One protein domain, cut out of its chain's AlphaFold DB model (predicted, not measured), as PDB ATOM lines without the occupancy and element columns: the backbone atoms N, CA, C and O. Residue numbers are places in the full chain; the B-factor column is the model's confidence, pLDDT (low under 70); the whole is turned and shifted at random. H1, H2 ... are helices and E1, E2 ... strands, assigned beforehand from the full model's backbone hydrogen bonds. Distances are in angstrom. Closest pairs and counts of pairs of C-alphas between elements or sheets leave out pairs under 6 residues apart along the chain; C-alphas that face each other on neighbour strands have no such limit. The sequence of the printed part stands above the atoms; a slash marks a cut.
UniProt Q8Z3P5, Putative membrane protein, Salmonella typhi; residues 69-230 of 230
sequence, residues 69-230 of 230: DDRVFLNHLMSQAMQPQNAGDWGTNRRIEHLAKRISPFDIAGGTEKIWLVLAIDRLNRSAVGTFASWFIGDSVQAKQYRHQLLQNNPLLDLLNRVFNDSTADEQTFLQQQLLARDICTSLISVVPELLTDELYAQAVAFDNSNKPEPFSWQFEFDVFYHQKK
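This is residues 69 to 230 of the 230 residues of the protein "Putative membrane protein" of Salmonella typhi (UniProt Q8Z3P5). Helices in pairs, mostly aligned, follow one another along the longest axis: the hairpin H1-H2 at one end, H3 and H4 in the middle, and an up-and-down bundle of four, H6 to H9, each running against the one before it, at the other end. H4 packs between H2 and H7, and H5 crosses one end of H4 at a steep angle. The printed part has 162 residues with nine named helices and one short strand, in the order H1 H2 E1 H3 H4 H5 H6 H7 H8 H9; the class is mostly helix. It is compact, with a radius of gyration of the C-alphas of 16.0 A and spans of 50 by 38 by 28 A.

H1, residues 71 to 81, and H2, residues 90 to 100, form a helical hairpin and touch at the C-alphas of Ala 81 and Thr 92, their closest, 5.7 A; the tilt of 34 degrees is shallow, only just short of steep. E1, residues 113 to 115, pairs with no named strand, but residues 108 to 109 pair with it antiparallel. H4, residues 126 to 136, is the hub, touching four helices. It touches H2, closest at C-alphas Asn 93 and Ser 127, 6.1 A. It touches H3, residues 116 to 122, at a steep tilt of 45 degrees, closest at C-alphas Ala 120 and Ala 128, 5.9 A. H5, residues 141 to 152, touches H4 with residues 143 to 147 alone, at a steep tilt of 59 degrees, closest at C-alphas Phe 136 and Ala 143, 4.7 A. H7, residues 171 to 189, touches H4 with residues 180 to 188 alone, at a shallow tilt of 16 degrees, closest at C-alphas Ala 133 and Leu 188, 5.9 A. H6, residues 155 to 165, forms a helical hairpin with H7, closest at C-alphas Leu 156 and Cys 185, 6.4 A. H8, residues 198 to 208, touches H6, closest at C-alphas Leu 157 and Leu 200, 5.7 A. H9, residues 218 to 229, forms a helical hairpin with H8, closest at C-alphas Val 205 and Gln 219, 5.8 A, and only just touches H7, with 3 pairs of C-alphas within 8 A, the closest being Arg 182 and Trp 218, 7.6 A. Every O i to N i+4 pair is within hydrogen-bond range in H1, H2, H3, H5, H6, H7, H8 and H9, but 4 of 7 in H4.

H1 begins at C-alpha 71, (14.180, 87.768, 11.621). H7 measures 26.5 A, H9 17.1 A and H5 16.8 A. H9 ends at C-alpha 229, (25.477, 118.409, 33.530).

The C-alphas of Asp 69 and Asn 211, the two farthest apart, are 51.2 A apart. The printed part has no cut. The link from H2 to E1, 12 residues, is long. The mean pLDDT of the printed part is 83.0; under 70 are residues 110 to 113, 167 to 168, 208 and 210 to 230.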
ATOM      1  N   ASP A  69       7.434  88.062  10.867       92.00
ATOM      2  CA  ASP A  69       8.250  87.606  12.004       92.00
ATOM      3  C   ASP A  69       9.589  86.988  11.566       92.00
ATOM      4  O   ASP A  69      10.397  86.569  12.397       92.00
ATOM      5  N   ASP A  70       9.861  86.958  10.257       92.75
ATOM      6  CA  ASP A  70      11.123  86.468   9.704       92.75
ATOM      7  C   ASP A  70      12.287  87.407  10.062       92.75
ATOM      8  O   ASP A  70      12.553  88.418   9.404       92.75
ATOM      9  N   ARG A  71      13.008  87.039  11.125       89.00
ATOM     10  CA  ARG A  71      14.180  87.768  11.621       89.00
ATOM     11  C   ARG A  71      15.333  87.802  10.624       89.00
ATOM     12  O   ARG A  71      16.059  88.792  10.599       89.00
ATOM     13  N   VAL A  72      15.507  86.770   9.798       90.12
ATOM     14  CA  VAL A  72      16.581  86.737   8.792       90.12
ATOM     15  C   VAL A  72      16.301  87.781   7.720       90.12
ATOM     16  O   VAL A  72      17.183  88.570   7.384       90.12
ATOM     17  N   PHE A  73      15.056  87.849   7.248       92.31
ATOM     18  CA  PHE A  73      14.611  88.872   6.306       92.31
ATOM     19  C   PHE A  73      14.751  90.293   6.868       92.31
ATOM     20  O   PHE A  73      15.316  91.162   6.202       92.31
ATOM     21  N   LEU A  74      14.285  90.533   8.097       93.44
ATOM     22  CA  LEU A  74      14.373  91.847   8.745       93.44
ATOM     23  C   LEU A  74      15.831  92.301   8.918       93.44
ATOM     24  O   LEU A  74      16.176  93.428   8.561       93.44
ATOM     25  N   ASN A  75      16.706  91.407   9.388       91.25
ATOM     26  CA  ASN A  75      18.132  91.698   9.534       91.25
ATOM     27  C   ASN A  75      18.822  91.926   8.184       91.25
ATOM     28  O   ASN A  75      19.687  92.793   8.072       91.25
ATOM     29  N   HIS A  76      18.429  91.186   7.144       91.25
ATOM     30  CA  HIS A  76      18.946  91.399   5.796       91.25
ATOM     31  C   HIS A  76      18.589  92.794   5.269       91.25
ATOM     32  O   HIS A  76      19.468  93.512   4.789       91.25
ATOM     33  N   LEU A  77      17.329  93.212   5.417       92.56
ATOM     34  CA  LEU A  77      16.889  94.549   5.015       92.56
ATOM     35  C   LEU A  77      17.574  95.656   5.816       92.56
ATOM     36  O   LEU A  77      17.979  96.659   5.233       92.56
ATOM     37  N   MET A  78      17.751  95.470   7.127       92.69
ATOM     38  CA  MET A  78      18.489  96.427   7.951       92.69
ATOM     39  C   MET A  78      19.949  96.543   7.491       92.69
ATOM     40  O   MET A  78      20.448  97.650   7.308       92.69
ATOM     41  N   SER A  79      20.618  95.425   7.187       90.38
ATOM     42  CA  SER A  79      21.992  95.431   6.656       90.38
ATOM     43  C   SER A  79      22.107  96.182   5.327       90.38
ATOM     44  O   SER A  79      23.052  96.952   5.127       90.38
ATOM     45  N   GLN A  80      21.131  95.998   4.432       90.00
ATOM     46  CA  GLN A  80      21.053  96.742   3.175       90.00
ATOM     47  C   GLN A  80      20.842  98.240   3.417       90.00
ATOM     48  O   GLN A  80      21.548  99.058   2.832       90.00
ATOM     49  N   ALA A  81      19.913  98.609   4.300       89.38
ATOM     50  CA  ALA A  81      19.615 100.005   4.609       89.38
ATOM     51  C   ALA A  81      20.801 100.737   5.264       89.38
ATOM     52  O   ALA A  81      20.979 101.936   5.071       89.38
ATOM     53  N   MET A  82      21.651 100.012   5.993       89.00
ATOM     54  CA  MET A  82      22.843 100.567   6.630       89.00
ATOM     55  C   MET A  82      24.027 100.750   5.669       89.00
ATOM     56  O   MET A  82      25.070 101.210   6.118       89.00
ATOM     57  N   GLN A  83      23.968 100.347   4.394       86.94
ATOM     58  CA  GLN A  83      25.109 100.517   3.476       86.94
ATOM     59  C   GLN A  83      25.413 102.008   3.228       86.94
ATOM     60  O   GLN A  83      24.466 102.777   3.061       86.94
ATOM     61  N   PRO A  84      26.695 102.428   3.142       81.25
ATOM     62  CA  PRO A  84      27.056 103.840   2.971       81.25
ATOM     63  C   PRO A  84      26.383 104.508   1.765       81.25
ATOM     64  O   PRO A  84      25.934 105.642   1.868       81.25
ATOM     65  N   GLN A  85      26.229 103.785   0.647       84.50
ATOM     66  CA  GLN A  85      25.563 104.302  -0.557       84.50
ATOM     67  C   GLN A  85      24.074 104.642  -0.375       84.50
ATOM     68  O   GLN A  85      23.512 105.358  -1.197       84.50
ATOM     69  N   ASN A  86      23.436 104.121   0.674       84.94
ATOM     70  CA  ASN A  86      22.014 104.316   0.946       84.94
ATOM     71  C   ASN A  86      21.780 105.381   2.033       84.94
ATOM     72  O   ASN A  86      20.635 105.703   2.352       84.94
ATOM     73  N   ALA A  87      22.845 105.938   2.621       76.44
ATOM     74  CA  ALA A  87      22.736 106.936   3.675       76.44
ATOM     75  C   ALA A  87      22.081 108.226   3.150       76.44
ATOM     76  O   ALA A  87      22.571 108.856   2.216       76.44
ATOM     77  N   GLY A  88      20.973 108.632   3.776       71.69
ATOM     78  CA  GLY A  88      20.257 109.865   3.437       71.69
ATOM     79  C   GLY A  88      19.223 109.733   2.315       71.69
ATOM     80  O   GLY A  88      18.499 110.697   2.068       71.69
ATOM     81  N   ASP A  89      19.091 108.563   1.683       86.06
ATOM     82  CA  ASP A  89      17.998 108.292   0.744       86.06
ATOM     83  C   ASP A  89      16.641 108.277   1.472       86.06
ATOM     84  O   ASP A  89      16.475 107.634   2.511       86.06
ATOM     85  N   TRP A  90      15.642 108.975   0.919       80.88
ATOM     86  CA  TRP A  90      14.327 109.121   1.556       80.88
ATOM     87  C   TRP A  90      13.635 107.771   1.785       80.88
ATOM     88  O   TRP A  90      13.063 107.549   2.855       80.88
ATOM     89  N   GLY A  91      13.699 106.862   0.804       84.69
ATOM     90  CA  GLY A  91      13.103 105.529   0.923       84.69
ATOM     91  C   GLY A  91      13.805 104.707   1.999       84.69
ATOM     92  O   GLY A  91      13.165 104.124   2.872       84.69
ATOM     93  N   THR A  92      15.134 104.746   2.001       89.12
ATOM     94  CA  THR A  92      15.970 104.082   3.003       89.12
ATOM     95  C   THR A  92      15.673 104.575   4.418       89.12
ATOM     96  O   THR A  92      15.483 103.747   5.309       89.12
ATOM     97  N   ASN A  93      15.538 105.887   4.628       91.25
ATOM     98  CA  ASN A  93      15.198 106.455   5.937       91.25
ATOM     99  C   ASN A  93      13.857 105.904   6.450       91.25
ATOM    100  O   ASN A  93      13.773 105.434   7.584       91.25
ATOM    101  N   ARG A  94      12.827 105.852   5.591       91.50
ATOM    102  CA  ARG A  94      11.529 105.258   5.958       91.50
ATOM    103  C   ARG A  94      11.643 103.773   6.293       91.50
ATOM    104  O   ARG A  94      11.048 103.320   7.268       91.50
ATOM    105  N   ARG A  95      12.418 102.998   5.528       93.44
ATOM    106  CA  ARG A  95      12.653 101.580   5.850       93.44
ATOM    107  C   ARG A  95      13.321 101.424   7.210       93.44
ATOM    108  O   ARG A  95      12.886 100.576   7.981       93.44
ATOM    109  N   ILE A  96      14.330 102.241   7.521       94.25
ATOM    110  CA  ILE A  96      15.021 102.213   8.817       94.25
ATOM    111  C   ILE A  96      14.041 102.496   9.959       94.25
ATOM    112  O   ILE A  96      14.047 101.758  10.939       94.25
ATOM    113  N   GLU A  97      13.153 103.482   9.824       93.56
ATOM    114  CA  GLU A  97      12.124 103.775  10.834       93.56
ATOM    115  C   GLU A  97      11.203 102.577  11.108       93.56
ATOM    116  O   GLU A  97      10.902 102.267  12.263       93.56
ATOM    117  N   HIS A  98      10.751 101.886  10.059       95.44
ATOM    118  CA  HIS A  98       9.913 100.694  10.200       95.44
ATOM    119  C   HIS A  98      10.694  99.509  10.785       95.44
ATOM    120  O   HIS A  98      10.215  98.842  11.700       95.44
ATOM    121  N   LEU A  99      11.921  99.274  10.316       94.94
ATOM    122  CA  LEU A  99      12.780  98.197  10.810       94.94
ATOM    123  C   LEU A  99      13.183  98.415  12.272       94.94
ATOM    124  O   LEU A  99      13.173  97.463  13.048       94.94
ATOM    125  N   ALA A 100      13.473  99.653  12.678       93.56
ATOM    126  CA  ALA A 100      13.849  99.982  14.046       93.56
ATOM    127  C   ALA A 100      12.731  99.658  15.041       93.56
ATOM    128  O   ALA A 100      13.028  99.230  16.142       93.56
ATOM    129  N   LYS A 101      11.450  99.759  14.659       93.12
ATOM    130  CA  LYS A 101      10.319  99.326  15.510       93.12
ATOM    131  C   LYS A 101      10.297  97.815  15.763       93.12
ATOM    132  O   LYS A 101       9.650  97.360  16.703       93.12
ATOM    133  N   ARG A 102      10.947  97.035  14.897       93.12
ATOM    134  CA  ARG A 102      10.923  95.565  14.893       93.12
ATOM    135  C   ARG A 102      12.212  94.956  15.452       93.12
ATOM    136  O   ARG A 102      12.177  93.850  15.991       93.12
ATOM    137  N   ILE A 103      13.333  95.655  15.295       91.25
ATOM    138  CA  ILE A 103      14.686  95.183  15.597       91.25
ATOM    139  C   ILE A 103      15.290  96.080  16.674       91.25
ATOM    140  O   ILE A 103      15.289  97.301  16.531       91.25
ATOM    141  N   SER A 104      15.825  95.480  17.738       90.44
ATOM    142  CA  SER A 104      16.492  96.259  18.780       90.44
ATOM    143  C   SER A 104      17.736  96.944  18.204       90.44
ATOM    144  O   SER A 104      18.479  96.303  17.454       90.44
ATOM    145  N   PRO A 105      18.049  98.194  18.600       91.12
ATOM    146  CA  PRO A 105      19.343  98.795  18.281       91.12
ATOM    147  C   PRO A 105      20.531  97.960  18.773       91.12
ATOM    148  O   PRO A 105      21.623  98.153  18.246       91.12
ATOM    149  N   PHE A 106      20.316  97.054  19.742       89.88
ATOM    150  CA  PHE A 106      21.305  96.140  20.321       89.88
ATOM    151  C   PHE A 106      21.277  94.711  19.751       89.88
ATOM    152  O   PHE A 106      22.077  93.876  20.173       89.88
ATOM    153  N   ASP A 107      20.410  94.423  18.771       89.06
ATOM    154  CA  ASP A 107      20.468  93.156  18.034       89.06
ATOM    155  C   ASP A 107      21.748  93.104  17.168       89.06
ATOM    156  O   ASP A 107      22.252  94.124  16.688       89.06
ATOM    157  N   ILE A 108      22.291  91.897  16.975       82.94
ATOM    158  CA  ILE A 108      23.518  91.661  16.195       82.94
ATOM    159  C   ILE A 108      23.210  91.765  14.696       82.94
ATOM    160  O   ILE A 108      22.233  91.176  14.217       82.94
ATOM    161  N   ALA A 109      24.073  92.446  13.934       75.00
ATOM    162  CA  ALA A 109      23.986  92.446  12.481       75.00
ATOM    163  C   ALA A 109      24.300  91.036  11.956       75.00
ATOM    164  O   ALA A 109      25.390  90.507  12.170       75.00
ATOM    165  N   GLY A 110      23.297  90.413  11.322       62.81
ATOM    166  CA  GLY A 110      23.262  89.014  10.876       62.81
ATOM    167  C   GLY A 110      24.597  88.258  10.874       62.81
ATOM    168  O   GLY A 110      25.326  88.297   9.890       62.81
ATOM    169  N   GLY A 111      24.866  87.514  11.951       59.69
ATOM    170  CA  GLY A 111      25.839  86.421  11.967       59.69
ATOM    171  C   GLY A 111      27.141  86.662  12.725       59.69
ATOM    172  O   GLY A 111      27.613  85.699  13.313       59.69
ATOM    173  N   THR A 112      27.686  87.883  12.798       55.72
ATOM    174  CA  THR A 112      28.934  88.145  13.565       55.72
ATOM    175  C   THR A 112      29.328  89.613  13.689       55.72
ATOM    176  O   THR A 112      30.277  89.923  14.408       55.72
ATOM    177  N   GLU A 113      28.666  90.527  12.988       63.41
ATOM    178  CA  GLU A 113      29.128  91.906  12.934       63.41
ATOM    179  C   GLU A 113      28.319  92.781  13.882       63.41
ATOM    180  O   GLU A 113      27.181  92.478  14.232       63.41
ATOM    181  N   LYS A 114      29.004  93.817  14.356       77.50
ATOM    182  CA  LYS A 114      28.622  94.818  15.350       77.50
ATOM    183  C   LYS A 114      27.113  95.053  15.524       77.50
ATOM    184  O   LYS A 114      26.312  94.989  14.598       77.50
ATOM    185  N   ILE A 115      26.758  95.437  16.741       90.75
ATOM    186  CA  ILE A 115      25.428  95.911  17.128       90.75
ATOM    187  C   ILE A 115      24.899  96.979  16.144       90.75
ATOM    188  O   ILE A 115      25.663  97.858  15.750       90.75
ATOM    189  N   TRP A 116      23.607  96.951  15.781       92.69
ATOM    190  CA  TRP A 116      23.022  97.852  14.767       92.69
ATOM    191  C   TRP A 116      23.292  99.340  14.994       92.69
ATOM    192  O   TRP A 116      23.625 100.046  14.042       92.69
ATOM    193  N   LEU A 117      23.173  99.824  16.231       93.38
ATOM    194  CA  LEU A 117      23.497 101.216  16.544       93.38
ATOM    195  C   LEU A 117      24.983 101.523  16.329       93.38
ATOM    196  O   LEU A 117      25.318 102.540  15.730       93.38
ATOM    197  N   VAL A 118      25.871 100.636  16.779       91.81
ATOM    198  CA  VAL A 118      27.319 100.798  16.588       91.81
ATOM    199  C   VAL A 118      27.650 100.791  15.096       91.81
ATOM    200  O   VAL A 118      28.390 101.645  14.625       91.81
ATOM    201  N   LEU A 119      27.019  99.903  14.328       91.19
ATOM    202  CA  LEU A 119      27.169  99.848  12.878       91.19
ATOM    203  C   LEU A 119      26.677 101.135  12.195       91.19
ATOM    204  O   LEU A 119      27.315 101.614  11.259       91.19
ATOM    205  N   ALA A 120      25.563 101.711  12.655       92.25
ATOM    206  CA  ALA A 120      25.054 102.981  12.144       92.25
ATOM    207  C   ALA A 120      26.038 104.135  12.398       92.25
ATOM    208  O   ALA A 120      26.268 104.952  11.504       92.25
ATOM    209  N   ILE A 121      26.651 104.168  13.585       92.44
ATOM    210  CA  ILE A 121      27.691 105.135  13.962       92.44
ATOM    211  C   ILE A 121      28.943 104.948  13.093       92.44
ATOM    212  O   ILE A 121      29.434 105.908  12.496       92.44
ATOM    213  N   ASP A 122      29.428 103.712  12.952       89.00
ATOM    214  CA  ASP A 122      30.603 103.387  12.133       89.00
ATOM    215  C   ASP A 122      30.433 103.825  10.680       89.00
ATOM    216  O   ASP A 122      31.353 104.362  10.061       89.00
ATOM    217  N   ARG A 123      29.238 103.613  10.131       88.69
ATOM    218  CA  ARG A 123      28.918 103.951   8.744       88.69
ATOM    219  C   ARG A 123      28.478 105.401   8.558       88.69
ATOM    220  O   ARG A 123      28.053 105.753   7.462       88.69
ATOM    221  N   LEU A 124      28.576 106.233   9.601       89.94
ATOM    222  CA  LEU A 124      28.163 107.639   9.591       89.94
ATOM    223  C   LEU A 124      26.709 107.836   9.109       89.94
ATOM    224  O   LEU A 124      26.360 108.857   8.515       89.94
ATOM    225  N   ASN A 125      25.834 106.856   9.363       90.56
ATOM    226  CA  ASN A 125      24.442 106.897   8.929       90.56
ATOM    227  C   ASN A 125      23.601 107.700   9.930       90.56
ATOM    228  O   ASN A 125      22.984 107.156  10.849       90.56
ATOM    229  N   ARG A 126      23.573 109.023   9.735       88.62
ATOM    230  CA  ARG A 126      22.871 109.968  10.617       88.62
ATOM    231  C   ARG A 126      21.391 109.625  10.819       88.62
ATOM    232  O   ARG A 126      20.898 109.731  11.939       88.62
ATOM    233  N   SER A 127      20.678 109.213   9.768       86.81
ATOM    234  CA  SER A 127      19.244 108.891   9.872       86.81
ATOM    235  C   SER A 127      19.003 107.673  10.766       86.81
ATOM    236  O   SER A 127      18.126 107.702  11.635       86.81
ATOM    237  N   ALA A 128      19.827 106.636  10.618       91.94
ATOM    238  CA  ALA A 128      19.784 105.466  11.483       91.94
ATOM    239  C   ALA A 128      20.094 105.800  12.940       91.94
ATOM    240  O   ALA A 128      19.337 105.409  13.829       91.94
ATOM    241  N   VAL A 129      21.161 106.565  13.188       93.12
ATOM    242  CA  VAL A 129      21.509 107.004  14.545       93.12
ATOM    243  C   VAL A 129      20.365 107.800  15.169       93.12
ATOM    244  O   VAL A 129      19.967 107.493  16.288       93.12
ATOM    245  N   GLY A 130      19.784 108.761  14.445       91.31
ATOM    246  CA  GLY A 130      18.653 109.551  14.939       91.31
ATOM    247  C   GLY A 130      17.423 108.693  15.253       91.31
ATOM    248  O   GLY A 130      16.784 108.874  16.288       91.31
ATOM    249  N   THR A 131      17.134 107.696  14.412       92.00
ATOM    250  CA  THR A 131      16.044 106.737  14.657       92.00
ATOM    251  C   THR A 131      16.301 105.933  15.933       92.00
ATOM    252  O   THR A 131      15.416 105.805  16.781       92.00
ATOM    253  N   PHE A 132      17.521 105.426  16.115       93.56
ATOM    254  CA  PHE A 132      17.888 104.653  17.299       93.56
ATOM    255  C   PHE A 132      18.017 105.499  18.569       93.56
ATOM    256  O   PHE A 132      17.714 104.992  19.644       93.56
ATOM    257  N   ALA A 133      18.380 106.780  18.470       92.06
ATOM    258  CA  ALA A 133      18.473 107.690  19.613       92.06
ATOM    259  C   ALA A 133      17.152 107.751  20.405       92.06
ATOM    260  O   ALA A 133      17.161 107.825  21.631       92.06
ATOM    261  N   SER A 134      16.007 107.610  19.724       91.06
ATOM    262  CA  SER A 134      14.686 107.582  20.366       91.06
ATOM    263  C   SER A 134      14.508 106.459  21.402       91.06
ATOM    264  O   SER A 134      13.770 106.630  22.373       91.06
ATOM    265  N   TRP A 135      15.230 105.340  21.262       92.88
ATOM    266  CA  TRP A 135      15.176 104.198  22.185       92.88
ATOM    267  C   TRP A 135      15.813 104.480  23.546       92.88
ATOM    268  O   TRP A 135      15.600 103.732  24.501       92.88
ATOM    269  N   PHE A 136      16.576 105.565  23.638       92.25
ATOM    270  CA  PHE A 136      17.231 106.011  24.855       92.25
ATOM    271  C   PHE A 136      16.470 107.146  25.537       92.25
ATOM    272  O   PHE A 136      17.023 107.760  26.439       92.25
ATOM    273  N   ILE A 137      15.239 107.475  25.136       90.06
ATOM    274  CA  ILE A 137      14.451 108.550  25.757       90.06
ATOM    275  C   ILE A 137      13.584 107.987  26.897       90.06
ATOM    276  O   ILE A 137      12.995 106.912  26.789       90.06
ATOM    277  N   GLY A 138      13.472 108.744  27.994       88.44
ATOM    278  CA  GLY A 138      12.563 108.449  29.109       88.44
ATOM    279  C   GLY A 138      13.083 107.432  30.135       88.44
ATOM    280  O   GLY A 138      14.240 107.015  30.113       88.44
ATOM    281  N   ASP A 139      12.219 107.042  31.071       88.62
ATOM    282  CA  ASP A 139      12.601 106.280  32.273       88.62
ATOM    283  C   ASP A 139      12.265 104.785  32.237       88.62
ATOM    284  O   ASP A 139      12.340 104.103  33.265       88.62
ATOM    285  N   SER A 140      11.904 104.256  31.066       92.38
ATOM    286  CA  SER A 140      11.569 102.839  30.929       92.38
ATOM    287  C   SER A 140      12.758 101.942  31.299       92.38
ATOM    288  O   SER A 140      13.924 102.301  31.112       92.38
ATOM    289  N   VAL A 141      12.461 100.743  31.811       92.62
ATOM    290  CA  VAL A 141      13.488  99.741  32.158       92.62
ATOM    291  C   VAL A 141      14.375  99.432  30.946       92.62
ATOM    292  O   VAL A 141      15.591  99.354  31.078       92.62
ATOM    293  N   GLN A 142      13.770  99.341  29.758       90.56
ATOM    294  CA  GLN A 142      14.470  99.100  28.496       90.56
ATOM    295  C   GLN A 142      15.399 100.261  28.122       90.56
ATOM    296  O   GLN A 142      16.567 100.020  27.832       90.56
ATOM    297  N   ALA A 143      14.933 101.515  28.194       90.69
ATOM    298  CA  ALA A 143      15.770 102.679  27.892       90.69
ATOM    299  C   ALA A 143      16.970 102.768  28.848       90.69
ATOM    300  O   ALA A 143      18.097 103.000  28.414       90.69
ATOM    301  N   LYS A 144      16.761 102.512  30.148       91.38
ATOM    302  CA  LYS A 144      17.848 102.459  31.143       91.38
ATOM    303  C   LYS A 144      18.846 101.339  30.846       91.38
ATOM    304  O   LYS A 144      20.050 101.574  30.917       91.38
ATOM    305  N   GLN A 145      18.365 100.154  30.469       91.50
ATOM    306  CA  GLN A 145      19.217  99.035  30.069       91.50
ATOM    307  C   GLN A 145      20.059  99.378  28.833       91.50
ATOM    308  O   GLN A 145      21.263  99.134  28.830       91.50
ATOM    309  N   TYR A 146      19.456  99.983  27.812       91.62
ATOM    310  CA  TYR A 146      20.151 100.406  26.599       91.62
ATOM    311  C   TYR A 146      21.199 101.484  26.866       91.62
ATOM    312  O   TYR A 146      22.327 101.354  26.394       91.62
ATOM    313  N   ARG A 147      20.888 102.503  27.681       91.38
ATOM    314  CA  ARG A 147      21.896 103.484  28.124       91.38
ATOM    315  C   ARG A 147      23.052 102.797  28.844       91.38
ATOM    316  O   ARG A 147      24.203 103.065  28.530       91.38
ATOM    317  N   HIS A 148      22.757 101.873  29.762       90.44
ATOM    318  CA  HIS A 148      23.795 101.139  30.484       90.44
ATOM    319  C   HIS A 148      24.695 100.326  29.542       90.44
ATOM    320  O   HIS A 148      25.912 100.372  29.685       90.44
ATOM    321  N   GLN A 149      24.121  99.636  28.550       90.00
ATOM    322  CA  GLN A 149      24.888  98.908  27.532       90.00
ATOM    323  C   GLN A 149      25.766  99.846  26.692       90.00
ATOM    324  O   GLN A 149      26.914  99.509  26.415       90.00
ATOM    325  N   LEU A 150      25.267 101.033  26.328       88.75
ATOM    326  CA  LEU A 150      26.052 102.021  25.583       88.75
ATOM    327  C   LEU A 150      27.220 102.588  26.401       88.75
ATOM    328  O   LEU A 150      28.281 102.868  25.856       88.75
ATOM    329  N   LEU A 151      27.029 102.755  27.711       88.06
ATOM    330  CA  LEU A 151      28.055 103.284  28.608       88.06
ATOM    331  C   LEU A 151      29.188 102.292  28.880       88.06
ATOM    332  O   LEU A 151      30.283 102.722  29.227       88.06
ATOM    333  N   GLN A 152      28.950 100.987  28.718       87.31
ATOM    334  CA  GLN A 152      30.005  99.977  28.866       87.31
ATOM    335  C   GLN A 152      31.100 100.144  27.810       87.31
ATOM    336  O   GLN A 152      32.272  99.991  28.132       87.31
ATOM    337  N   ASN A 153      30.717 100.487  26.577       85.31
ATOM    338  CA  ASN A 153      31.628 100.744  25.467       85.31
ATOM    339  C   ASN A 153      31.136 101.973  24.706       85.31
ATOM    340  O   ASN A 153      30.246 101.847  23.867       85.31
ATOM    341  N   ASN A 154      31.694 103.147  25.009       89.31
ATOM    342  CA  ASN A 154      31.255 104.406  24.414       89.31
ATOM    343  C   ASN A 154      31.588 104.452  22.906       89.31
ATOM    344  O   ASN A 154      32.744 104.692  22.548       89.31
ATOM    345  N   PRO A 155      30.599 104.295  22.004       90.69
ATOM    346  CA  PRO A 155      30.866 104.206  20.570       90.69
ATOM    347  C   PRO A 155      31.266 105.557  19.961       90.69
ATOM    348  O   PRO A 155      31.791 105.603  18.850       90.69
ATOM    349  N   LEU A 156      31.023 106.668  20.671       91.19
ATOM    350  CA  LEU A 156      31.419 107.999  20.211       91.19
ATOM    351  C   LEU A 156      32.931 108.193  20.302       91.19
ATOM    352  O   LEU A 156      33.505 108.867  19.453       91.19
ATOM    353  N   LEU A 157      33.582 107.575  21.289       89.06
ATOM    354  CA  LEU A 157      35.031 107.663  21.433       89.06
ATOM    355  C   LEU A 157      35.732 106.963  20.261       89.06
ATOM    356  O   LEU A 157      36.608 107.550  19.628       89.06
ATOM    357  N   ASP A 158      35.282 105.756  19.910       88.69
ATOM    358  CA  ASP A 158      35.778 105.011  18.746       88.69
ATOM    359  C   ASP A 158      35.532 105.765  17.434       88.69
ATOM    360  O   ASP A 158      36.412 105.823  16.570       88.69
ATOM    361  N   LEU A 159      34.354 106.382  17.291       90.50
ATOM    362  CA  LEU A 159      34.023 107.228  16.148       90.50
ATOM    363  C   LEU A 159      35.016 108.386  16.003       90.50
ATOM    364  O   LEU A 159      35.584 108.558  14.923       90.50
ATOM    365  N   LEU A 160      35.221 109.167  17.069       86.75
ATOM    366  CA  LEU A 160      36.125 110.315  17.044       86.75
ATOM    367  C   LEU A 160      37.560 109.870  16.767       86.75
ATOM    368  O   LEU A 160      38.206 110.415  15.877       86.75
ATOM    369  N   ASN A 161      38.037 108.824  17.442       86.62
ATOM    370  CA  ASN A 161      39.366 108.271  17.200       86.62
ATOM    371  C   ASN A 161      39.553 107.843  15.744       86.62
ATOM    372  O   ASN A 161      40.597 108.116  15.158       86.62
ATOM    373  N   ARG A 162      38.552 107.206  15.134       87.31
ATOM    374  CA  ARG A 162      38.619 106.787  13.731       87.31
ATOM    375  C   ARG A 162      38.647 107.976  12.778       87.31
ATOM    376  O   ARG A 162      39.527 108.030  11.929       87.31
ATOM    377  N   VAL A 163      37.709 108.914  12.913       83.69
ATOM    378  CA  VAL A 163      37.636 110.094  12.035       83.69
ATOM    379  C   VAL A 163      38.909 110.924  12.174       83.69
ATOM    380  O   VAL A 163      39.492 111.340  11.180       83.69
ATOM    381  N   PHE A 164      39.408 111.111  13.397       77.62
ATOM    382  CA  PHE A 164      40.583 111.938  13.649       77.62
ATOM    383  C   PHE A 164      41.901 111.261  13.279       77.62
ATOM    384  O   PHE A 164      42.834 111.969  12.903       77.62
ATOM    385  N   ASN A 165      41.987 109.932  13.315       78.62
ATOM    386  CA  ASN A 165      43.199 109.209  12.926       78.62
ATOM    387  C   ASN A 165      43.199 108.726  11.470       78.62
ATOM    388  O   ASN A 165      44.208 108.169  11.036       78.62
ATOM    389  N   ASP A 166      42.131 108.952  10.698       75.94
ATOM    390  CA  ASP A 166      42.144 108.674   9.261       75.94
ATOM    391  C   ASP A 166      43.068 109.674   8.548       75.94
ATOM    392  O   ASP A 166      42.708 110.812   8.243       75.94
ATOM    393  N   SER A 167      44.319 109.257   8.356       60.75
ATOM    394  CA  SER A 167      45.378 110.030   7.705       60.75
ATOM    395  C   SER A 167      45.324 109.952   6.180       60.75
ATOM    396  O   SER A 167      46.146 110.580   5.513       60.75
ATOM    397  N   THR A 168      44.388 109.171   5.630       69.81
ATOM    398  CA  THR A 168      44.322 108.857   4.197       69.81
ATOM    399  C   THR A 168      43.188 109.559   3.459       69.81
ATOM    400  O   THR A 168      43.214 109.605   2.229       69.81
ATOM    401  N   ALA A 169      42.219 110.126   4.181       73.81
ATOM    402  CA  ALA A 169      41.142 110.908   3.591       73.81
ATOM    403  C   ALA A 169      41.666 112.222   2.988       73.81
ATOM    404  O   ALA A 169      42.463 112.933   3.603       73.81
ATOM    405  N   ASP A 170      41.187 112.567   1.792       84.31
ATOM    406  CA  ASP A 170      41.355 113.914   1.257       84.31
ATOM    407  C   ASP A 170      40.585 114.936   2.109       84.31
ATOM    408  O   ASP A 170      39.674 114.587   2.863       84.31
ATOM    409  N   GLU A 171      40.941 116.213   1.982       82.81
ATOM    410  CA  GLU A 171      40.369 117.296   2.785       82.81
ATOM    411  C   GLU A 171      38.836 117.365   2.702       82.81
ATOM    412  O   GLU A 171      38.172 117.521   3.725       82.81
ATOM    413  N   GLN A 172      38.248 117.190   1.515       84.00
ATOM    414  CA  GLN A 172      36.800 117.281   1.345       84.00
ATOM    415  C   GLN A 172      36.087 116.104   2.018       84.00
ATOM    416  O   GLN A 172      35.097 116.302   2.730       84.00
ATOM    417  N   THR A 173      36.604 114.888   1.835       84.38
ATOM    418  CA  THR A 173      36.093 113.690   2.511       84.38
ATOM    419  C   THR A 173      36.233 113.812   4.026       84.38
ATOM    420  O   THR A 173      35.290 113.510   4.759       84.38
ATOM    421  N   PHE A 174      37.375 114.302   4.505       83.75
ATOM    422  CA  PHE A 174      37.634 114.513   5.923       83.75
ATOM    423  C   PHE A 174      36.622 115.489   6.547       83.75
ATOM    424  O   PHE A 174      35.964 115.153   7.534       83.75
ATOM    425  N   LEU A 175      36.416 116.656   5.924       82.56
ATOM    426  CA  LEU A 175      35.443 117.658   6.374       82.56
ATOM    427  C   LEU A 175      34.009 117.107   6.393       82.56
ATOM    428  O   LEU A 175      33.242 117.371   7.325       82.56
ATOM    429  N   GLN A 176      33.635 116.310   5.390       84.62
ATOM    430  CA  GLN A 176      32.319 115.675   5.343       84.62
ATOM    431  C   GLN A 176      32.138 114.647   6.469       84.62
ATOM    432  O   GLN A 176      31.092 114.624   7.124       84.62
ATOM    433  N   GLN A 177      33.139 113.800   6.715       86.75
ATOM    434  CA  GLN A 177      33.089 112.820   7.799       86.75
ATOM    435  C   GLN A 177      33.003 113.498   9.167       86.75
ATOM    436  O   GLN A 177      32.239 113.056  10.025       86.75
ATOM    437  N   GLN A 178      33.725 114.602   9.350       82.81
ATOM    438  CA  GLN A 178      33.685 115.402  10.564       82.81
ATOM    439  C   GLN A 178      32.293 116.003  10.812       82.81
ATOM    440  O   GLN A 178      31.752 115.862  11.907       82.81
ATOM    441  N   LEU A 179      31.670 116.611   9.795       84.00
ATOM    442  CA  LEU A 179      30.290 117.115   9.865       84.00
ATOM    443  C   LEU A 179      29.303 116.035  10.332       84.00
ATOM    444  O   LEU A 179      28.499 116.259  11.237       84.00
ATOM    445  N   LEU A 180      29.380 114.850   9.724       87.38
ATOM    446  CA  LEU A 180      28.494 113.731  10.042       87.38
ATOM    447  C   LEU A 180      28.742 113.179  11.447       87.38
ATOM    448  O   LEU A 180      27.788 112.900  12.173       87.38
ATOM    449  N   ALA A 181      30.010 113.046  11.844       88.38
ATOM    450  CA  ALA A 181      30.374 112.612  13.184       88.38
ATOM    451  C   ALA A 181      29.836 113.581  14.243       88.38
ATOM    452  O   ALA A 181      29.324 113.135  15.268       88.38
ATOM    453  N   ARG A 182      29.875 114.893  13.977       84.75
ATOM    454  CA  ARG A 182      29.341 115.914  14.889       84.75
ATOM    455  C   ARG A 182      27.849 115.750  15.083       84.75
ATOM    456  O   ARG A 182      27.373 115.682  16.213       84.75
ATOM    457  N   ASP A 183      27.113 115.654  13.983       86.06
ATOM    458  CA  ASP A 183      25.664 115.482  14.020       86.06
ATOM    459  C   ASP A 183      25.264 114.189  14.760       86.06
ATOM    460  O   ASP A 183      24.254 114.156  15.462       86.06
ATOM    461  N   ILE A 184      26.062 113.124  14.637       91.06
ATOM    462  CA  ILE A 184      25.879 111.865  15.374       91.06
ATOM    463  C   ILE A 184      26.150 112.053  16.871       91.06
ATOM    464  O   ILE A 184      25.312 111.668  17.691       91.06
ATOM    465  N   CYS A 185      27.286 112.658  17.232       88.19
ATOM    466  CA  CYS A 185      27.664 112.911  18.622       88.19
ATOM    467  C   CYS A 185      26.624 113.781  19.329       88.19
ATOM    468  O   CYS A 185      26.109 113.391  20.373       88.19
ATOM    469  N   THR A 186      26.263 114.919  18.738       84.44
ATOM    470  CA  THR A 186      25.246 115.834  19.282       84.44
ATOM    471  C   THR A 186      23.890 115.153  19.433       84.44
ATOM    472  O   THR A 186      23.270 115.249  20.495       84.44
ATOM    473  N   SER A 187      23.447 114.397  18.420       86.81
ATOM    474  CA  SER A 187      22.185 113.658  18.484       86.81
ATOM    475  C   SER A 187      22.163 112.662  19.641       86.81
ATOM    476  O   SER A 187      21.154 112.584  20.338       86.81
ATOM    477  N   LEU A 188      23.240 111.906  19.863       90.62
ATOM    478  CA  LEU A 188      23.280 110.904  20.930       90.62
ATOM    479  C   LEU A 188      23.492 111.524  22.314       90.62
ATOM    480  O   LEU A 188      22.789 111.143  23.244       90.62
ATOM    481  N   ILE A 189      24.387 112.505  22.452       90.38
ATOM    482  CA  ILE A 189      24.668 113.189  23.729       90.38
ATOM    483  C   ILE A 189      23.439 113.946  24.231       90.38
ATOM    484  O   ILE A 189      23.174 113.941  25.428       90.38
ATOM    485  N   SER A 190      22.642 114.532  23.332       86.12
ATOM    486  CA  SER A 190      21.395 115.206  23.721       86.12
ATOM    487  C   SER A 190      20.384 114.280  24.414       86.12
ATOM    488  O   SER A 190      19.550 114.750  25.185       86.12
ATOM    489  N   VAL A 191      20.461 112.969  24.161       88.94
ATOM    490  CA  VAL A 191      19.558 111.961  24.736       88.94
ATOM    491  C   VAL A 191      20.224 111.153  25.852       88.94
ATOM    492  O   VAL A 191      19.559 110.731  26.799       88.94
ATOM    493  N   VAL A 192      21.531 110.923  25.738       90.12
ATOM    494  CA  VAL A 192      22.358 110.176  26.690       90.12
ATOM    495  C   VAL A 192      23.572 111.038  27.061       90.12
ATOM    496  O   VAL A 192      24.686 110.795  26.581       90.12
ATOM    497  N   PRO A 193      23.383 112.073  27.899       87.50
ATOM    498  CA  PRO A 193      24.449 113.007  28.274       87.50
ATOM    499  C   PRO A 193      25.583 112.332  29.059       87.50
ATOM    500  O   PRO A 193      26.682 112.874  29.203       87.50
ATOM    501  N   GLU A 194      25.358 111.127  29.576       87.75
ATOM    502  CA  GLU A 194      26.371 110.313  30.237       87.75
ATOM    503  C   GLU A 194      27.491 109.872  29.284       87.75
ATOM    504  O   GLU A 194      28.604 109.645  29.749       87.75
ATOM    505  N   LEU A 195      27.238 109.829  27.969       88.88
ATOM    506  CA  LEU A 195      28.263 109.527  26.961       88.88
ATOM    507  C   LEU A 195      29.314 110.620  26.828       88.88
ATOM    508  O   LEU A 195      30.411 110.350  26.340       88.88
ATOM    509  N   LEU A 196      28.996 111.840  27.260       87.75
ATOM    510  CA  LEU A 196      29.980 112.896  27.391       87.75
ATOM    511  C   LEU A 196      30.845 112.634  28.630       87.75
ATOM    512  O   LEU A 196      30.558 113.119  29.731       87.75
ATOM    513  N   THR A 197      31.871 111.808  28.436       87.31
ATOM    514  CA  THR A 197      32.931 111.537  29.407       87.31
ATOM    515  C   THR A 197      34.058 112.556  29.265       87.31
ATOM    516  O   THR A 197      34.227 113.160  28.204       87.31
ATOM    517  N   ASP A 198      34.866 112.713  30.314       84.31
ATOM    518  CA  ASP A 198      36.042 113.594  30.286       84.31
ATOM    519  C   ASP A 198      37.021 113.206  29.168       84.31
ATOM    520  O   ASP A 198      37.619 114.069  28.535       84.31
ATOM    521  N   GLU A 199      37.141 111.907  28.881       86.31
ATOM    522  CA  GLU A 199      37.962 111.383  27.786       86.31
ATOM    523  C   GLU A 199      37.420 111.794  26.410       86.31
ATOM    524  O   GLU A 199      38.174 112.295  25.578       86.31
ATOM    525  N   LEU A 200      36.106 111.656  26.181       84.56
ATOM    526  CA  LEU A 200      35.480 112.087  24.929       84.56
ATOM    527  C   LEU A 200      35.617 113.604  24.738       84.56
ATOM    528  O   LEU A 200      35.918 114.066  23.638       84.56
ATOM    529  N   TYR A 201      35.428 114.370  25.815       83.12
ATOM    530  CA  TYR A 201      35.612 115.818  25.816       83.12
ATOM    531  C   TYR A 201      37.061 116.205  25.490       83.12
ATOM    532  O   TYR A 201      37.299 117.014  24.595       83.12
ATOM    533  N   ALA A 202      38.040 115.589  26.158       82.25
ATOM    534  CA  ALA A 202      39.455 115.835  25.901       82.25
ATOM    535  C   ALA A 202      39.840 115.510  24.450       82.25
ATOM    536  O   ALA A 202      40.594 116.265  23.838       82.25
ATOM    537  N   GLN A 203      39.283 114.438  23.877       81.44
ATOM    538  CA  GLN A 203      39.511 114.069  22.481       81.44
ATOM    539  C   GLN A 203      38.941 115.110  21.505       81.44
ATOM    540  O   GLN A 203      39.598 115.455  20.523       81.44
ATOM    541  N   ALA A 204      37.746 115.642  21.780       78.56
ATOM    542  CA  ALA A 204      37.149 116.712  20.982       78.56
ATOM    543  C   ALA A 204      37.972 118.015  21.053       78.56
ATOM    544  O   ALA A 204      38.225 118.640  20.027       78.56
ATOM    545  N   VAL A 205      38.469 118.384  22.238       77.62
ATOM    546  CA  VAL A 205      39.334 119.565  22.418       77.62
ATOM    547  C   VAL A 205      40.698 119.381  21.749       77.62
ATOM    548  O   VAL A 205      41.212 120.305  21.122       77.62
ATOM    549  N   ALA A 206      41.313 118.202  21.858       77.00
ATOM    550  CA  ALA A 206      42.582 117.911  21.188       77.00
ATOM    551  C   ALA A 206      42.458 118.035  19.663       77.00
ATOM    552  O   ALA A 206      43.391 118.484  18.999       77.00
ATOM    553  N   PHE A 207      41.295 117.673  19.124       72.56
ATOM    554  CA  PHE A 207      40.987 117.844  17.718       72.56
ATOM    555  C   PHE A 207      40.861 119.322  17.314       72.56
ATOM    556  O   PHE A 207      41.500 119.718  16.339       72.56
ATOM    557  N   ASP A 208      40.114 120.132  18.073       69.94
ATOM    558  CA  ASP A 208      39.977 121.579  17.822       69.94
ATOM    559  C   ASP A 208      41.338 122.305  17.856       69.94
ATOM    560  O   ASP A 208      41.504 123.339  17.232       69.94
ATOM    561  N   ASN A 209      42.340 121.752  18.548       70.12
ATOM    562  CA  ASN A 209      43.700 122.302  18.592       70.12
ATOM    563  C   ASN A 209      44.659 121.694  17.546       70.12
ATOM    564  O   ASN A 209      45.865 121.954  17.585       70.12
ATOM    565  N   SER A 210      44.172 120.832  16.650       69.12
ATOM    566  CA  SER A 210      45.001 120.172  15.637       69.12
ATOM    567  C   SER A 210      45.177 121.043  14.386       69.12
ATOM    568  O   SER A 210      44.303 121.817  14.031       69.12
ATOM    569  N   ASN A 211      46.278 120.869  13.640       61.75
ATOM    570  CA  ASN A 211      46.517 121.573  12.359       61.75
ATOM    571  C   ASN A 211      45.585 121.115  11.213       61.75
ATOM    572  O   ASN A 211      45.891 121.332  10.038       61.75
ATOM    573  N   LYS A 212      44.507 120.392  11.526       67.88
ATOM    574  CA  LYS A 212      43.543 119.922  10.537       67.88
ATOM    575  C   LYS A 212      42.584 121.062  10.188       67.88
ATOM    576  O   LYS A 212      42.339 121.923  11.026       67.88
ATOM    577  N   PRO A 213      42.055 121.092   8.957       63.31
ATOM    578  CA  PRO A 213      41.109 122.124   8.566       63.31
ATOM    579  C   PRO A 213      39.890 122.096   9.496       63.31
ATOM    580  O   PRO A 213      39.275 121.050   9.705       63.31
ATOM    581  N   GLU A 214      39.578 123.257  10.072       60.56
ATOM    582  CA  GLU A 214      38.461 123.461  10.990       60.56
ATOM    583  C   GLU A 214      37.243 123.969  10.212       60.56
ATOM    584  O   GLU A 214      37.233 125.113   9.751       60.56
ATOM    585  N   PRO A 215      36.174 123.177  10.072       52.44
ATOM    586  CA  PRO A 215      34.916 123.711   9.589       52.44
ATOM    587  C   PRO A 215      34.136 124.436  10.706       52.44
ATOM    588  O   PRO A 215      33.339 125.318  10.390       52.44
ATOM    589  N   PHE A 216      34.340 124.080  11.990       58.03
ATOM    590  CA  PHE A 216      33.710 124.666  13.197       58.03
ATOM    591  C   PHE A 216      34.307 124.062  14.492       58.03
ATOM    592  O   PHE A 216      34.792 122.932  14.460       58.03
ATOM    593  N   SER A 217      34.211 124.776  15.630       63.91
ATOM    594  CA  SER A 217      34.684 124.310  16.953       63.91
ATOM    595  C   SER A 217      33.704 123.327  17.600       63.91
ATOM    596  O   SER A 217      32.543 123.660  17.852       63.91
ATOM    597  N   TRP A 218      34.183 122.118  17.888       64.75
ATOM    598  CA  TRP A 218      33.448 121.082  18.613       64.75
ATOM    599  C   TRP A 218      33.307 121.407  20.098       64.75
ATOM    600  O   TRP A 218      32.291 121.081  20.711       64.75
ATOM    601  N   GLN A 219      34.301 122.086  20.664       61.88
ATOM    602  CA  GLN A 219      34.325 122.488  22.063       61.88
ATOM    603  C   GLN A 219      33.073 123.290  22.455       61.88
ATOM    604  O   GLN A 219      32.480 123.011  23.489       61.88
ATOM    605  N   PHE A 220      32.601 124.213  21.611       54.84
ATOM    606  CA  PHE A 220      31.468 125.081  21.952       54.84
ATOM    607  C   PHE A 220      30.150 124.323  22.205       54.84
ATOM    608  O   PHE A 220      29.430 124.629  23.154       54.84
ATOM    609  N   GLU A 221      29.809 123.325  21.385       63.38
ATOM    610  CA  GLU A 221      28.575 122.544  21.574       63.38
ATOM    611  C   GLU A 221      28.688 121.602  22.776       63.38
ATOM    612  O   GLU A 221      27.741 121.451  23.552       63.38
ATOM    613  N   PHE A 222      29.862 121.003  22.961       60.91
ATOM    614  CA  PHE A 222      30.140 120.136  24.098       60.91
ATOM    615  C   PHE A 222      30.168 120.909  25.418       60.91
ATOM    616  O   PHE A 222      29.653 120.396  26.408       60.91
ATOM    617  N   ASP A 223      30.658 122.148  25.428       62.56
ATOM    618  CA  ASP A 223      30.623 123.046  26.585       62.56
ATOM    619  C   ASP A 223      29.184 123.331  27.023       62.56
ATOM    620  O   ASP A 223      28.881 123.278  28.215       62.56
ATOM    621  N   VAL A 224      28.258 123.550  26.080       62.81
ATOM    622  CA  VAL A 224      26.830 123.733  26.401       62.81
ATOM    623  C   VAL A 224      26.264 122.504  27.117       62.81
ATOM    624  O   VAL A 224      25.597 122.650  28.142       62.81
ATOM    625  N   PHE A 225      26.552 121.296  26.629       59.25
ATOM    626  CA  PHE A 225      26.094 120.063  27.278       59.25
ATOM    627  C   PHE A 225      26.811 119.790  28.609       59.25
ATOM    628  O   PHE A 225      26.182 119.376  29.583       59.25
ATOM    629  N   TYR A 226      28.116 120.050  28.685       57.59
ATOM    630  CA  TYR A 226      28.935 119.822  29.873       57.59
ATOM    631  C   TYR A 226      28.555 120.768  31.020       57.59
ATOM    632  O   TYR A 226      28.471 120.349  32.175       57.59
ATOM    633  N   HIS A 227      28.243 122.030  30.709       58.12
ATOM    634  CA  HIS A 227      27.774 123.009  31.688       58.12
ATOM    635  C   HIS A 227      26.339 122.763  32.170       58.12
ATOM    636  O   HIS A 227      26.018 123.175  33.277       58.12
ATOM    637  N   GLN A 228      25.496 122.069  31.396       55.41
ATOM    638  CA  GLN A 228      24.160 121.639  31.840       55.41
ATOM    639  C   GLN A 228      24.187 120.398  32.749       55.41
ATOM    640  O   GLN A 228      23.208 120.123  33.439       55.41
ATOM    641  N   LYS A 229      25.287 119.634  32.732       51.84
ATOM    642  CA  LYS A 229      25.477 118.409  33.530       51.84
ATOM    643  C   LYS A 229      25.982 118.688  34.957       51.84
ATOM    644  O   LYS A 229      25.882 117.801  35.804       51.84
ATOM    645  N   LYS A 230      26.540 119.879  35.208       45.88
ATOM    646  CA  LYS A 230      26.945 120.372  36.539       45.88
ATOM    647  C   LYS A 230      25.800 121.091  37.237       45.88
ATOM    648  O   LYS A 230      25.706 120.922  38.471       45.88
TER     649      LYS A 230